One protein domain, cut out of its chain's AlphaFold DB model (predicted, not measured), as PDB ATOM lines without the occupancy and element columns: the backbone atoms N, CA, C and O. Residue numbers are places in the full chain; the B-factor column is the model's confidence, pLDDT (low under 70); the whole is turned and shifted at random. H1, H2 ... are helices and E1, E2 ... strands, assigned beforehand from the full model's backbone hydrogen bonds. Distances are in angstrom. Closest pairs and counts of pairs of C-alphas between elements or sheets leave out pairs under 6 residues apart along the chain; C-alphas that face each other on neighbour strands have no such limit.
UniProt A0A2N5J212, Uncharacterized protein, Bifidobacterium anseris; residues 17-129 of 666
ATOM      1  N   SER A  17     138.436 147.157 159.939       84.38
ATOM      2  CA  SER A  17     138.651 146.688 158.563       84.38
ATOM      3  C   SER A  17     138.471 147.763 157.481       84.38
ATOM      4  O   SER A  17     139.244 147.775 156.532       84.38
ATOM      5  N   GLU A  18     137.531 148.701 157.631       84.88
ATOM      6  CA  GLU A  18     137.337 149.830 156.694       84.88
ATOM      7  C   GLU A  18     138.501 150.826 156.736       84.88
ATOM      8  O   GLU A  18     138.913 151.380 155.721       84.88
ATOM      9  N   LEU A  19     139.044 151.061 157.928       81.94
ATOM     10  CA  LEU A  19     140.220 151.904 158.114       81.94
ATOM     11  C   LEU A  19     141.496 151.192 157.632       81.94
ATOM     12  O   LEU A  19     142.425 151.849 157.162       81.94
ATOM     13  N   MET A  20     141.512 149.860 157.691       80.06
ATOM     14  CA  MET A  20     142.623 149.029 157.243       80.06
ATOM     15  C   MET A  20     142.572 148.651 155.746       80.06
ATOM     16  O   MET A  20     143.607 148.301 155.188       80.06
ATOM     17  N   SER A  21     141.431 148.733 155.055       79.00
ATOM     18  CA  SER A  21     141.359 148.405 153.617       79.00
ATOM     19  C   SER A  21     142.097 149.428 152.747       79.00
ATOM     20  O   SER A  21     142.640 149.085 151.704       79.00
ATOM     21  N   ALA A  22     142.213 150.674 153.219       77.94
ATOM     22  CA  ALA A  22     142.954 151.731 152.530       77.94
ATOM     23  C   ALA A  22     144.448 151.407 152.319       77.94
ATOM     24  O   ALA A  22     145.085 152.023 151.472       77.94
ATOM     25  N   PHE A  23     145.013 150.446 153.062       75.50
ATOM     26  CA  PHE A  23     146.408 150.016 152.908       75.50
ATOM     27  C   PHE A  23     146.704 149.332 151.572       75.50
ATOM     28  O   PHE A  23     147.861 149.322 151.152       75.50
ATOM     29  N   GLU A  24     145.689 148.759 150.928       71.88
ATOM     30  CA  GLU A  24     145.846 148.040 149.660       71.88
ATOM     31  C   GLU A  24     145.615 148.953 148.447       71.88
ATOM     32  O   GLU A  24     146.230 148.745 147.399       71.88
ATOM     33  N   ASP A  25     144.795 149.996 148.621       77.81
ATOM     34  CA  ASP A  25     144.292 150.847 147.535       77.81
ATOM     35  C   ASP A  25     144.954 152.234 147.459       77.81
ATOM     36  O   ASP A  25     144.877 152.906 146.428       77.81
ATOM     37  N   GLU A  26     145.608 152.693 148.531       83.50
ATOM     38  CA  GLU A  26     146.182 154.038 148.623       83.50
ATOM     39  C   GLU A  26     147.687 154.032 148.954       83.50
ATOM     40  O   GLU A  26     148.208 153.062 149.511       83.50
ATOM     41  N   PRO A  27     148.426 155.122 148.653       85.75
ATOM     42  CA  PRO A  27     149.835 155.226 149.017       85.75
ATOM     43  C   PRO A  27     150.056 155.030 150.522       85.75
ATOM     44  O   PRO A  27     149.507 155.768 151.343       85.75
ATOM     45  N   LEU A  28     150.929 154.083 150.886       87.62
ATOM     46  CA  LEU A  28     151.165 153.669 152.276       87.62
ATOM     47  C   LEU A  28     151.412 154.852 153.229       87.62
ATOM     48  O   LEU A  28     150.857 154.895 154.324       87.62
ATOM     49  N   ALA A  29     152.211 155.839 152.813       89.75
ATOM     50  CA  ALA A  29     152.516 157.009 153.635       89.75
ATOM     51  C   ALA A  29     151.275 157.868 153.958       89.75
ATOM     52  O   ALA A  29     151.173 158.400 155.061       89.75
ATOM     53  N   ASP A  30     150.321 157.985 153.029       89.38
ATOM     54  CA  ASP A  30     149.097 158.763 153.247       89.38
ATOM     55  C   ASP A  30     148.156 158.052 154.227       89.38
ATOM     56  O   ASP A  30     147.568 158.693 155.102       89.38
ATOM     57  N   VAL A  31     148.064 156.721 154.136       88.88
ATOM     58  CA  VAL A  31     147.283 155.897 155.069       88.88
ATOM     59  C   VAL A  31     147.830 156.025 156.492       88.88
ATOM     60  O   VAL A  31     147.076 156.277 157.435       88.88
ATOM     61  N   ILE A  32     149.151 155.924 156.647       91.19
ATOM     62  CA  ILE A  32     149.846 156.053 157.934       91.19
ATOM     63  C   ILE A  32     149.635 157.442 158.549       91.19
ATOM     64  O   ILE A  32     149.291 157.547 159.730       91.19
ATOM     65  N   ASP A  33     149.772 158.511 157.761       91.56
ATOM     66  CA  ASP A  33     149.546 159.877 158.246       91.56
ATOM     67  C   ASP A  33     148.098 160.078 158.721       91.56
ATOM     68  O   ASP A  33     147.860 160.753 159.730       91.56
ATOM     69  N   ARG A  34     147.119 159.445 158.056       91.06
ATOM     70  CA  ARG A  34     145.722 159.447 158.513       91.06
ATOM     71  C   ARG A  34     145.520 158.685 159.815       91.06
ATOM     72  O   ARG A  34     144.788 159.188 160.664       91.06
ATOM     73  N   LEU A  35     146.163 157.530 160.012       91.75
ATOM     74  CA  LEU A  35     146.095 156.806 161.290       91.75
ATOM     75  C   LEU A  35     146.588 157.672 162.448       91.75
ATOM     76  O   LEU A  35     145.906 157.799 163.469       91.75
ATOM     77  N   ILE A  36     147.742 158.312 162.260       94.50
ATOM     78  CA  ILE A  36     148.331 159.213 163.253       94.50
ATOM     79  C   ILE A  36     147.395 160.399 163.511       94.50
ATOM     80  O   ILE A  36     147.144 160.760 164.662       94.50
ATOM     81  N   TRP A  37     146.842 161.003 162.455       93.19
ATOM     82  CA  TRP A  37     145.905 162.114 162.594       93.19
ATOM     83  C   TRP A  37     144.627 161.712 163.343       93.19
ATOM     84  O   TRP A  37     144.220 162.439 164.250       93.19
ATOM     85  N   ASN A  38     144.029 160.556 163.024       91.31
ATOM     86  CA  ASN A  38     142.814 160.049 163.670       91.31
ATOM     87  C   ASN A  38     143.023 159.868 165.179       91.31
ATOM     88  O   ASN A  38     142.246 160.398 165.973       91.31
ATOM     89  N   GLY A  39     144.111 159.207 165.583       92.88
ATOM     90  CA  GLY A  39     144.393 158.943 166.997       92.88
ATOM     91  C   GLY A  39     144.733 160.181 167.832       92.88
ATOM     92  O   GLY A  39     144.615 160.142 169.056       92.88
ATOM     93  N   ARG A  40     145.111 161.302 167.202       93.00
ATOM     94  CA  ARG A  40     145.386 162.581 167.886       93.00
ATOM     95  C   ARG A  40     144.132 163.410 168.168       93.00
ATOM     96  O   ARG A  40     144.217 164.459 168.813       93.00
ATOM     97  N   ARG A  41     142.970 162.988 167.674       92.75
ATOM     98  CA  ARG A  41     141.712 163.703 167.893       92.75
ATOM     99  C   ARG A  41     141.210 163.514 169.325       92.75
ATOM    100  O   ARG A  41     141.412 162.476 169.944       92.75
ATOM    101  N   LEU A  42     140.478 164.507 169.832       88.50
ATOM    102  CA  LEU A  42     139.869 164.447 171.170       88.50
ATOM    103  C   LEU A  42     138.779 163.372 171.285       88.50
ATOM    104  O   LEU A  42     138.536 162.863 172.374       88.50
ATOM    105  N   ASP A  43     138.115 163.053 170.174       91.38
ATOM    106  CA  ASP A  43     137.042 162.062 170.076       91.38
ATOM    107  C   ASP A  43     137.523 160.703 169.544       91.38
ATOM    108  O   ASP A  43     136.692 159.889 169.146       91.38
ATOM    109  N   ALA A  44     138.841 160.466 169.515       92.38
ATOM    110  CA  ALA A  44     139.419 159.211 169.047       92.38
ATOM    111  C   ALA A  44     138.996 158.031 169.934       92.38
ATOM    112  O   ALA A  44     138.927 158.164 171.162       92.38
ATOM    113  N   THR A  45     138.766 156.859 169.345       94.56
ATOM    114  CA  THR A  45     138.535 155.617 170.099       94.56
ATOM    115  C   THR A  45     139.828 155.101 170.742       94.56
ATOM    116  O   THR A  45     140.920 155.618 170.492       94.56
ATOM    117  N   ALA A  46     139.732 154.081 171.606       93.19
ATOM    118  CA  ALA A  46     140.925 153.450 172.177       93.19
ATOM    119  C   ALA A  46     141.816 152.834 171.083       93.19
ATOM    120  O   ALA A  46     143.029 153.041 171.104       93.19
ATOM    121  N   PHE A  47     141.210 152.181 170.084       95.00
ATOM    122  CA  PHE A  47     141.926 151.639 168.930       95.00
ATOM    123  C   PHE A  47     142.650 152.729 168.133       95.00
ATOM    124  O   PHE A  47     143.836 152.589 167.856       95.00
ATOM    125  N   GLU A  48     141.985 153.841 167.801       95.00
ATOM    126  CA  GLU A  48     142.610 154.919 167.018       95.00
ATOM    127  C   GLU A  48     143.804 155.541 167.757       95.00
ATOM    128  O   GLU A  48     144.853 155.781 167.156       95.00
ATOM    129  N   ARG A  49     143.683 155.756 169.076       94.56
ATOM    130  CA  ARG A  49     144.801 156.231 169.911       94.56
ATOM    131  C   ARG A  49     145.955 155.234 169.946       94.56
ATOM    132  O   ARG A  49     147.112 155.645 169.888       94.56
ATOM    133  N   TYR A  50     145.649 153.945 170.063       94.38
ATOM    134  CA  TYR A  50     146.646 152.880 170.045       94.38
ATOM    135  C   TYR A  50     147.362 152.795 168.693       94.38
ATOM    136  O   TYR A  50     148.589 152.785 168.661       94.38
ATOM    137  N   ALA A  51     146.623 152.851 167.582       94.56
ATOM    138  CA  ALA A  51     147.182 152.854 166.235       94.56
ATOM    139  C   ALA A  51     148.145 154.025 166.008       94.56
ATOM    140  O   ALA A  51     149.274 153.814 165.573       94.56
ATOM    141  N   ALA A  52     147.747 155.252 166.366       95.12
ATOM    142  CA  ALA A  52     148.637 156.409 166.273       95.12
ATOM    143  C   ALA A  52     149.905 156.230 167.122       95.12
ATOM    144  O   ALA A  52     151.003 156.530 166.657       95.12
ATOM    145  N   ARG A  53     149.766 155.693 168.340       93.69
ATOM    146  CA  ARG A  53     150.885 155.454 169.255       93.69
ATOM    147  C   ARG A  53     151.887 154.435 168.705       93.69
ATOM    148  O   ARG A  53     153.088 154.692 168.772       93.69
ATOM    149  N   GLU A  54     151.413 153.316 168.162       94.06
ATOM    150  CA  GLU A  54     152.267 152.294 167.541       94.06
ATOM    151  C   GLU A  54     152.996 152.848 166.307       94.06
ATOM    152  O   GLU A  54     154.201 152.648 166.162       94.06
ATOM    153  N   MET A  55     152.308 153.620 165.458       95.12
ATOM    154  CA  MET A  55     152.924 154.224 164.267       95.12
ATOM    155  C   MET A  55     153.975 155.281 164.622       95.12
ATOM    156  O   MET A  55     155.055 155.319 164.034       95.12
ATOM    157  N   GLU A  56     153.707 156.126 165.615       93.56
ATOM    158  CA  GLU A  56     154.695 157.089 166.109       93.56
ATOM    159  C   GLU A  56     155.901 156.391 166.753       93.56
ATOM    160  O   GLU A  56     157.038 156.819 166.549       93.56
ATOM    161  N   ALA A  57     155.679 155.298 167.493       91.44
ATOM    162  CA  ALA A  57     156.751 154.500 168.087       91.44
ATOM    163  C   ALA A  57     157.656 153.839 167.039       91.44
ATOM    164  O   ALA A  57     158.858 153.709 167.275       91.44
ATOM    165  N   ALA A  58     157.082 153.455 165.898       93.44
ATOM    166  CA  ALA A  58     157.783 152.881 164.754       93.44
ATOM    167  C   ALA A  58     158.512 153.924 163.879       93.44
ATOM    168  O   ALA A  58     159.076 153.562 162.850       93.44
ATOM    169  N   ASP A  59     158.498 155.210 164.258       93.94
ATOM    170  CA  ASP A  59     159.059 156.322 163.471       93.94
ATOM    171  C   ASP A  59     158.430 156.437 162.062       93.94
ATOM    172  O   ASP A  59     159.052 156.863 161.083       93.94
ATOM    173  N   ALA A  60     157.145 156.078 161.960       93.12
ATOM    174  CA  ALA A  60     156.403 156.054 160.706       93.12
ATOM    175  C   ALA A  60     156.326 157.405 159.954       93.12
ATOM    176  O   ALA A  60     156.254 157.363 158.724       93.12
ATOM    177  N   PRO A  61     156.422 158.603 160.583       92.38
ATOM    178  CA  PRO A  61     156.500 159.868 159.843       92.38
ATOM    179  C   PRO A  61     157.657 159.945 158.830       92.38
ATOM    180  O   PRO A  61     157.585 160.699 157.856       92.38
ATOM    181  N   ARG A  62     158.725 159.153 159.006       93.81
ATOM    182  CA  ARG A  62     159.806 159.049 158.011       93.81
ATOM    183  C   ARG A  62     159.383 158.339 156.730       93.81
ATOM    184  O   ARG A  62     160.028 158.568 155.702       93.81
ATOM    185  N   LEU A  63     158.325 157.520 156.753       91.56
ATOM    186  CA  LEU A  63     157.890 156.752 155.586       91.56
ATOM    187  C   LEU A  63     157.602 157.644 154.389       91.56
ATOM    188  O   LEU A  63     157.980 157.274 153.290       91.56
ATOM    189  N   ARG A  64     157.059 158.854 154.566       91.12
ATOM    190  CA  ARG A  64     156.820 159.773 153.438       91.12
ATOM    191  C   ARG A  64     158.102 160.102 152.662       91.12
ATOM    192  O   ARG A  64     158.079 160.152 151.435       91.12
ATOM    193  N   ARG A  65     159.236 160.282 153.354       93.62
ATOM    194  CA  ARG A  65     160.547 160.475 152.708       93.62
ATOM    195  C   ARG A  65     161.032 159.186 152.044       93.62
ATOM    196  O   ARG A  65     161.580 159.252 150.949       93.62
ATOM    197  N   ILE A  66     160.854 158.044 152.707       92.50
ATOM    198  CA  ILE A  66     161.303 156.738 152.203       92.50
ATOM    199  C   ILE A  66     160.503 156.358 150.946       92.50
ATOM    200  O   ILE A  66     161.109 156.060 149.923       92.50
ATOM    201  N   SER A  67     159.174 156.477 150.972       89.00
ATOM    202  CA  SER A  67     158.264 156.228 149.845       89.00
ATOM    203  C   SER A  67     158.511 157.141 148.643       89.00
ATOM    204  O   SER A  67     158.200 156.767 147.519       89.00
ATOM    205  N   ALA A  68     159.080 158.335 148.849       87.94
ATOM    206  CA  ALA A  68     159.477 159.216 147.749       87.94
ATOM    207  C   ALA A  68     160.759 158.747 147.033       87.94
ATOM    208  O   ALA A  68     161.023 159.173 145.912       87.94
ATOM    209  N   GLN A  69     161.574 157.915 147.686       88.25
ATOM    210  CA  GLN A  69     162.831 157.382 147.144       88.25
ATOM    211  C   GLN A  69     162.693 155.931 146.675       88.25
ATOM    212  O   GLN A  69     163.385 155.520 145.747       88.25
ATOM    213  N   TYR A  70     161.817 155.165 147.322       86.94
ATOM    214  CA  TYR A  70     161.634 153.738 147.106       86.94
ATOM    215  C   TYR A  70     160.142 153.429 146.955       86.94
ATOM    216  O   TYR A  70     159.355 153.860 147.800       86.94
ATOM    217  N   PRO A  71     159.730 152.657 145.934       80.19
ATOM    218  CA  PRO A  71     158.342 152.233 145.802       80.19
ATOM    219  C   PRO A  71     158.018 151.219 146.907       80.19
ATOM    220  O   PRO A  71     158.414 150.057 146.831       80.19
ATOM    221  N   LEU A  72     157.329 151.669 147.957       84.94
ATOM    222  CA  LEU A  72     156.853 150.808 149.041       84.94
ATOM    223  C   LEU A  72     155.407 150.397 148.777       84.94
ATOM    224  O   LEU A  72     154.555 151.257 148.553       84.94
ATOM    225  N   ARG A  73     155.127 149.097 148.877       80.19
ATOM    226  CA  ARG A  73     153.769 148.550 148.826       80.19
ATOM    227  C   ARG A  73     153.542 147.659 150.037       80.19
ATOM    228  O   ARG A  73     154.312 146.727 150.253       80.19
ATOM    229  N   GLY A  74     152.516 147.981 150.818       82.81
ATOM    230  CA  GLY A  74     152.043 147.151 151.922       82.81
ATOM    231  C   GLY A  74     150.889 146.258 151.474       82.81
ATOM    232  O   GLY A  74     150.153 146.617 150.558       82.81
ATOM    233  N   MET A  75     150.733 145.105 152.113       84.81
ATOM    234  CA  MET A  75     149.552 144.250 151.977       84.81
ATOM    235  C   MET A  75     149.257 143.527 153.290       84.81
ATOM    236  O   MET A  75     150.158 143.312 154.110       84.81
ATOM    237  N   ARG A  76     147.995 143.131 153.476       86.69
ATOM    238  CA  ARG A  76     147.605 142.171 154.507       86.69
ATOM    239  C   ARG A  76     147.708 140.768 153.916       86.69
ATOM    240  O   ARG A  76     147.102 140.475 152.893       86.69
ATOM    241  N   LEU A  77     148.479 139.899 154.556       83.62
ATOM    242  CA  LEU A  77     148.582 138.498 154.164       83.62
ATOM    243  C   LEU A  77     147.373 137.704 154.682       83.62
ATOM    244  O   LEU A  77     146.795 138.040 155.718       83.62
ATOM    245  N   ASP A  78     147.043 136.591 154.020       78.38
ATOM    246  CA  ASP A  78     145.940 135.689 154.408       78.38
ATOM    247  C   ASP A  78     146.066 135.163 155.848       78.38
ATOM    248  O   ASP A  78     145.078 134.823 156.501       78.38
ATOM    249  N   ASN A  79     147.296 135.099 156.363       74.50
ATOM    250  CA  ASN A  79     147.591 134.697 157.737       74.50
ATOM    251  C   ASN A  79     147.346 135.812 158.778       74.50
ATOM    252  O   ASN A  79     147.586 135.597 159.966       74.50
ATOM    253  N   GLY A  80     146.895 136.992 158.342       80.12
ATOM    254  CA  GLY A  80     146.595 138.151 159.179       80.12
ATOM    255  C   GLY A  80     147.782 139.061 159.503       80.12
ATOM    256  O   GLY A  80     147.581 140.050 160.204       80.12
ATOM    257  N   SER A  81     148.992 138.768 159.014       85.88
ATOM    258  CA  SER A  81     150.171 139.631 159.195       85.88
ATOM    259  C   SER A  81     150.277 140.705 158.112       85.88
ATOM    260  O   SER A  81     149.686 140.589 157.037       85.88
ATOM    261  N   ALA A  82     151.008 141.776 158.411       89.81
ATOM    262  CA  ALA A  82     151.366 142.782 157.425       89.81
ATOM    263  C   ALA A  82     152.661 142.391 156.718       89.81
ATOM    264  O   ALA A  82     153.571 141.848 157.340       89.81
ATOM    265  N   TRP A  83     152.759 142.734 155.438       87.94
ATOM    266  CA  TRP A  83     153.999 142.632 154.685       87.94
ATOM    267  C   TRP A  83     154.216 143.896 153.868       87.94
ATOM    268  O   TRP A  83     153.295 144.367 153.196       87.94
ATOM    269  N   ILE A  84     155.426 144.449 153.927       89.31
ATOM    270  CA  ILE A  84     155.842 145.578 153.104       89.31
ATOM    271  C   ILE A  84     156.993 145.127 152.210       89.31
ATOM    272  O   ILE A  84     158.053 144.721 152.680       89.31
ATOM    273  N   ALA A  85     156.809 145.266 150.897       81.62
ATOM    274  CA  ALA A  85     157.868 145.001 149.935       81.62
ATOM    275  C   ALA A  85     159.030 145.986 150.149       81.62
ATOM    276  O   ALA A  85     158.874 147.194 149.950       81.62
ATOM    277  N   VAL A  86     160.203 145.470 150.526       82.44
ATOM    278  CA  VAL A  86     161.425 146.267 150.693       82.44
ATOM    279  C   VAL A  86     162.353 146.049 149.496       82.44
ATOM    280  O   VAL A  86     162.860 144.940 149.322       82.44
ATOM    281  N   PRO A  87     162.647 147.091 148.696       77.44
ATOM    282  CA  PRO A  87     163.596 146.977 147.596       77.44
ATOM    283  C   PRO A  87     165.022 146.616 148.036       77.44
ATOM    284  O   PRO A  87     165.520 147.033 149.094       77.44
ATOM    285  N   ASP A  88     165.720 145.903 147.155       69.38
ATOM    286  CA  ASP A  88     167.153 145.660 147.288       69.38
ATOM    287  C   ASP A  88     167.935 146.981 147.315       69.38
ATOM    288  O   ASP A  88     167.594 147.960 146.654       69.38
ATOM    289  N   GLY A  89     169.008 147.030 148.108       73.56
ATOM    290  CA  GLY A  89     169.865 148.218 148.212       73.56
ATOM    291  C   GLY A  89     169.345 149.335 149.127       73.56
ATOM    292  O   GLY A  89     170.105 150.266 149.400       73.56
ATOM    293  N   MET A  90     168.125 149.228 149.675       86.19
ATOM    294  CA  MET A  90     167.644 150.164 150.698       86.19
ATOM    295  C   MET A  90     168.618 150.218 151.896       86.19
ATOM    296  O   MET A  90     169.005 149.151 152.405       86.19
ATOM    297  N   PRO A  91     169.009 151.424 152.368       87.94
ATOM    298  CA  PRO A  91     169.853 151.601 153.546       87.94
ATOM    299  C   PRO A  91     169.284 150.887 154.772       87.94
ATOM    300  O   PRO A  91     168.071 150.806 154.939       87.94
ATOM    301  N   ALA A  92     170.167 150.401 155.652       85.69
ATOM    302  CA  ALA A  92     169.747 149.671 156.849       85.69
ATOM    303  C   ALA A  92     168.793 150.511 157.704       85.69
ATOM    304  O   ALA A  92     167.707 150.050 157.995       85.69
ATOM    305  N   GLU A  93     169.139 151.765 157.994       89.56
ATOM    306  CA  GLU A  93     168.318 152.647 158.833       89.56
ATOM    307  C   GLU A  93     166.886 152.835 158.305       89.56
ATOM    308  O   GLU A  93     165.932 152.786 159.074       89.56
ATOM    309  N   ASP A  94     166.719 153.007 156.991       92.44
ATOM    310  CA  ASP A  94     165.388 153.152 156.394       92.44
ATOM    311  C   ASP A  94     164.625 151.814 156.403       92.44
ATOM    312  O   ASP A  94     163.427 151.796 156.677       92.44
ATOM    313  N   ARG A  95     165.320 150.681 156.214       90.19
ATOM    314  CA  ARG A  95     164.740 149.334 156.344       90.19
ATOM    315  C   ARG A  95     164.234 149.051 157.761       90.19
ATOM    316  O   ARG A  95     163.154 148.488 157.903       90.19
ATOM    317  N   MET A  96     164.972 149.475 158.789       90.56
ATOM    318  CA  MET A  96     164.567 149.322 160.196       90.56
ATOM    319  C   MET A  96     163.211 149.992 160.456       90.56
ATOM    320  O   MET A  96     162.341 149.402 161.092       90.56
ATOM    321  N   VAL A  97     163.003 151.197 159.909       94.44
ATOM    322  CA  VAL A  97     161.721 151.918 160.009       94.44
ATOM    323  C   VAL A  97     160.604 151.142 159.311       94.44
ATOM    324  O   VAL A  97     159.541 150.952 159.895       94.44
ATOM    325  N   VAL A  98     160.837 150.645 158.091       94.31
ATOM    326  CA  VAL A  98     159.820 149.864 157.363       94.31
ATOM    327  C   VAL A  98     159.429 148.605 158.143       94.31
ATOM    328  O   VAL A  98     158.244 148.353 158.337       94.31
ATOM    329  N   HIS A  99     160.406 147.857 158.656       93.69
ATOM    330  CA  HIS A  99     160.171 146.649 159.449       93.69
ATOM    331  C   HIS A  99     159.463 146.935 160.786       93.69
ATOM    332  O   HIS A  99     158.681 146.107 161.258       93.69
ATOM    333  N   ALA A 100     159.724 148.088 161.410       95.00
ATOM    334  CA  ALA A 100     159.018 148.519 162.615       95.00
ATOM    335  C   ALA A 100     157.550 148.861 162.319       95.00
ATOM    336  O   ALA A 100     156.663 148.465 163.077       95.00
ATOM    337  N   VAL A 101     157.282 149.532 161.193       95.12
ATOM    338  CA  VAL A 101     155.913 149.814 160.744       95.12
ATOM    339  C   VAL A 101     155.178 148.527 160.367       95.12
ATOM    340  O   VAL A 101     154.026 148.363 160.752       95.12
ATOM    341  N   GLU A 102     155.831 147.584 159.684       94.31
ATOM    342  CA  GLU A 102     155.262 146.264 159.373       94.31
ATOM    343  C   GLU A 102     154.812 145.521 160.645       94.31
ATOM    344  O   GLU A 102     153.684 145.027 160.728       94.31
ATOM    345  N   ALA A 103     155.653 145.509 161.684       94.06
ATOM    346  CA  ALA A 103     155.305 144.906 162.968       94.06
ATOM    347  C   ALA A 103     154.135 145.637 163.657       94.06
ATOM    348  O   ALA A 103     153.218 144.993 164.172       94.06
ATOM    349  N   ALA A 104     154.124 146.974 163.625       94.19
ATOM    350  CA  ALA A 104     153.024 147.778 164.157       94.19
ATOM    351  C   ALA A 104     151.698 147.483 163.433       94.19
ATOM    352  O   ALA A 104     150.675 147.275 164.081       94.19
ATOM    353  N   LEU A 105     151.710 147.390 162.099       92.88
ATOM    354  CA  LEU A 105     150.531 147.036 161.302       92.88
ATOM    355  C   LEU A 105     150.024 145.631 161.620       92.88
ATOM    356  O   LEU A 105     148.818 145.437 161.760       92.88
ATOM    357  N   THR A 106     150.930 144.673 161.818       92.50
ATOM    358  CA  THR A 106     150.568 143.314 162.234       92.50
ATOM    359  C   THR A 106     149.811 143.312 163.567       92.50
ATOM    360  O   THR A 106     148.810 142.604 163.701       92.50
ATOM    361  N   ARG A 107     150.196 144.165 164.529       92.25
ATOM    362  CA  ARG A 107     149.419 144.345 165.771       92.25
ATOM    363  C   ARG A 107     148.028 144.918 165.525       92.25
ATOM    364  O   ARG A 107     147.077 144.486 166.171       92.25
ATOM    365  N   LEU A 108     147.889 145.868 164.601       92.69
ATOM    366  CA  LEU A 108     146.584 146.453 164.273       92.69
ATOM    367  C   LEU A 108     145.657 145.446 163.585       92.69
ATOM    368  O   LEU A 108     144.474 145.386 163.918       92.69
ATOM    369  N   PHE A 109     146.182 144.609 162.688       91.00
ATOM    370  CA  PHE A 109     145.411 143.524 162.074       91.00
ATOM    371  C   PHE A 109     145.008 142.441 163.080       91.00
ATOM    372  O   PHE A 109     143.914 141.884 162.982       91.00
ATOM    373  N   ALA A 110     145.851 142.151 164.069       90.50
ATOM    374  CA  ALA A 110     145.481 141.256 165.160       90.50
ATOM    375  C   ALA A 110     144.369 141.858 166.036       90.50
ATOM    376  O   ALA A 110     143.420 141.157 166.386       90.50
ATOM    377  N   ALA A 111     144.431 143.161 166.330       92.94
ATOM    378  CA  ALA A 111     143.375 143.860 167.059       92.94
ATOM    379  C   ALA A 111     142.027 143.816 166.309       92.94
ATOM    380  O   ALA A 111     140.999 143.569 166.932       92.94
ATOM    381  N   ASP A 112     142.020 143.961 164.979       92.06
ATOM    382  CA  ASP A 112     140.825 143.750 164.140       92.06
ATOM    383  C   ASP A 112     140.208 142.358 164.361       92.06
ATOM    384  O   ASP A 112     139.014 142.230 164.642       92.06
ATOM    385  N   ALA A 113     141.035 141.307 164.317       89.62
ATOM    386  CA  ALA A 113     140.586 139.933 164.532       89.62
ATOM    387  C   ALA A 113     140.012 139.711 165.945       89.62
ATOM    388  O   ALA A 113     138.989 139.040 166.102       89.62
ATOM    389  N   VAL A 114     140.633 140.301 166.972       92.44
ATOM    390  CA  VAL A 114     140.141 140.232 168.356       92.44
ATOM    391  C   VAL A 114     138.825 140.992 168.504       92.44
ATOM    392  O   VAL A 114     137.883 140.445 169.073       92.44
ATOM    393  N   ALA A 115     138.710 142.194 167.936       93.81
ATOM    394  CA  ALA A 115     137.467 142.964 167.941       93.81
ATOM    395  C   ALA A 115     136.322 142.165 167.304       93.81
ATOM    396  O   ALA A 115     135.288 141.980 167.939       93.81
ATOM    397  N   CYS A 116     136.561 141.585 166.122       92.62
ATOM    398  CA  CYS A 116     135.600 140.725 165.429       92.62
ATOM    399  C   CYS A 116     135.147 139.535 166.288       92.62
ATOM    400  O   CYS A 116     133.991 139.125 166.223       92.62
ATOM    401  N   SER A 117     136.039 138.963 167.102       92.75
ATOM    402  CA  SER A 117     135.679 137.856 167.998       92.75
ATOM    403  C   SER A 117     134.777 138.276 169.166       92.75
ATOM    404  O   SER A 117     134.079 137.431 169.726       92.75
ATOM    405  N   LEU A 118     134.773 139.564 169.525       93.25
ATOM    406  CA  LEU A 118     134.017 140.121 170.650       93.25
ATOM    407  C   LEU A 118     132.682 140.756 170.236       93.25
ATOM    408  O   LEU A 118     131.799 140.893 171.083       93.25
ATOM    409  N   ASP A 119     132.520 141.138 168.967       92.94
ATOM    410  CA  ASP A 119     131.346 141.864 168.461       92.94
ATOM    411  C   ASP A 119     130.622 141.166 167.297       92.94
ATOM    412  O   ASP A 119     130.058 141.822 166.422       92.94
ATOM    413  N   ASP A 120     130.605 139.830 167.299       90.25
ATOM    414  CA  ASP A 120     129.920 138.996 166.297       90.25
ATOM    415  C   ASP A 120     130.389 139.263 164.848       90.25
ATOM    416  O   ASP A 120     129.607 139.259 163.892       90.25
ATOM    417  N   GLY A 121     131.694 139.485 164.677       88.38
ATOM    418  CA  GLY A 121     132.352 139.657 163.382       88.38
ATOM    419  C   GLY A 121     132.200 141.050 162.774       88.38
ATOM    420  O   GLY A 121     132.370 141.197 161.564       88.38
ATOM    421  N   GLN A 122     131.839 142.062 163.568       88.62
ATOM    422  CA  GLN A 122     131.656 143.431 163.083       88.62
ATOM    423  C   GLN A 122     132.966 144.229 163.055       88.62
ATOM    424  O   GLN A 122     133.112 145.090 162.186       88.62
ATOM    425  N   GLY A 123     133.893 143.968 163.980       90.69
ATOM    426  CA  GLY A 123     135.188 144.642 164.081       90.69
ATOM    427  C   GLY A 123     135.069 146.152 164.297       90.69
ATOM    428  O   GLY A 123     135.737 146.927 163.615       90.69
ATOM    429  N   LEU A 124     134.177 146.603 165.183       93.00
ATOM    430  CA  LEU A 124     133.914 148.029 165.407       93.00
ATOM    431  C   LEU A 124     135.103 148.720 166.090       93.00
ATOM    432  O   LEU A 124     135.722 148.188 167.013       93.00
ATOM    433  N   LEU A 125     135.358 149.980 165.723       91.19
ATOM    434  CA  LEU A 125     136.445 150.792 166.302       91.19
ATOM    435  C   LEU A 125     136.305 151.048 167.811       91.19
ATOM    436  O   LEU A 125     137.265 151.468 168.458       91.19
ATOM    437  N   THR A 126     135.107 150.854 168.362       92.88
ATOM    438  CA  THR A 126     134.773 151.073 169.775       92.88
ATOM    439  C   THR A 126     134.759 149.795 170.606       92.88
ATOM    440  O   THR A 126     134.538 149.884 171.811       92.88
ATOM    441  N   THR A 127     134.935 148.624 169.985       95.06
ATOM    442  CA  THR A 127     134.819 147.326 170.670       95.06
ATOM    443  C   THR A 127     135.938 147.122 171.684       95.06
ATOM    444  O   THR A 127     135.681 146.661 172.792       95.06
ATOM    445  N   LEU A 128     137.168 147.494 171.324       94.62
ATOM    446  CA  LEU A 128     138.338 147.298 172.176       94.62
ATOM    447  C   LEU A 128     138.554 148.471 173.128       94.62
ATOM    448  O   LEU A 128     138.457 149.640 172.743       94.62
ATOM    449  N   THR A 129     138.919 148.151 174.364       93.12
ATOM    450  CA  THR A 129     139.383 149.108 175.369       93.12
ATOM    451  C   THR A 129     140.910 149.222 175.366       93.12
ATOM    452  O   THR A 129     141.612 148.398 174.783       93.12
TER     453      THR A 129
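This is residues 17 to 129 of the 666 residues of an uncharacterized protein of Bifidobacterium anseris (UniProt A0A2N5J212). A small two-strand hairpin, E1 and E2, packs on one long helix, H5, which runs along most of the domain's length. H3 runs beside H5 in the opposite direction; H2 crosses H3, with H4 beside H2, while H1 covers E1. The printed part has 113 residues, with five named helices and two named strands in the order H1, H2, H3, H4, E1, E2, H5, and the sheet, E1 - E2, is antiparallel. The class is mostly helix, and the whole is compact, with a radius of gyration of the C-alphas of 13.9 A and spans of 44 by 33 by 21 A.

E1 is residues 74 to 76, 7.2 A long, and E2 is residues 82 to 84, 6.8 A long. H5, residues 92 to 118, measures 39.5 A, from C-alpha 92 at (169.747, 149.671, 156.849) to C-alpha 118 at (134.017, 140.121, 170.650). H1, residues 17 to 25, is 13.1 A long and begins with C-alpha 17 at (138.651, 146.688, 158.563). H2 is residues 28 to 39, 17.0 A; H3 is residues 46 to 57, 16.4 A; H4 is residues 60 to 69, 15.1 A.

E1 and E2 form a hairpin, antiparallel at 157 degrees, with N 75 and O 83 within hydrogen-bond range at 2.9 A and N 83 and O 75 at 3.0 A. The closest C-alphas of E2 and H5 are those of Ala 82 and Thr 106, 4.9 A apart. The closest C-alphas of E1 and H1 are those of Met 75 and Glu 24, 5.8 A apart. H3, with residues 51 to 55 alone, touches H5 at a shallow tilt of 13 degrees, opposite ways; the closest C-alphas are those of Glu 54 and Ala 104, 5.7 A apart. H2 touches H3 at a steep tilt of 53 degrees, with the C-alphas of Gly 39 and Arg 49 closest at 4.0 A. H2, with residues 28 to 33 alone, touches H4 at a shallow tilt of 19 degrees, opposite ways; the C-alphas of Ala 29 and Arg 64 come closest, at 5.1 A. H4 touches H5, which touches H4 with its residues 94 to 101 alone, at a steep tilt of 56 degrees, opposite ways; the closest C-alphas are those of Ala 60 and Val 101, 6.3 A apart. H1 and H2 are close but not clearly touching, the C-alphas of Phe 23 and Val 31 being closest at 6.3 A, and H2 and H5 are apart. Each O i to N i+4 pair is within hydrogen-bond range in H2, H3 and H5, against 3 of 6 in H4 and 1 of 5 in H1, where 3 of 6 O i to N i+3 pairs are within range.

The two C-alphas farthest apart, those of Gly 89 and Asp 120, are 44.8 A apart. The printed part has no cut and no long link. The mean pLDDT of the printed part is 89.2, and residue 88 alone is under 70.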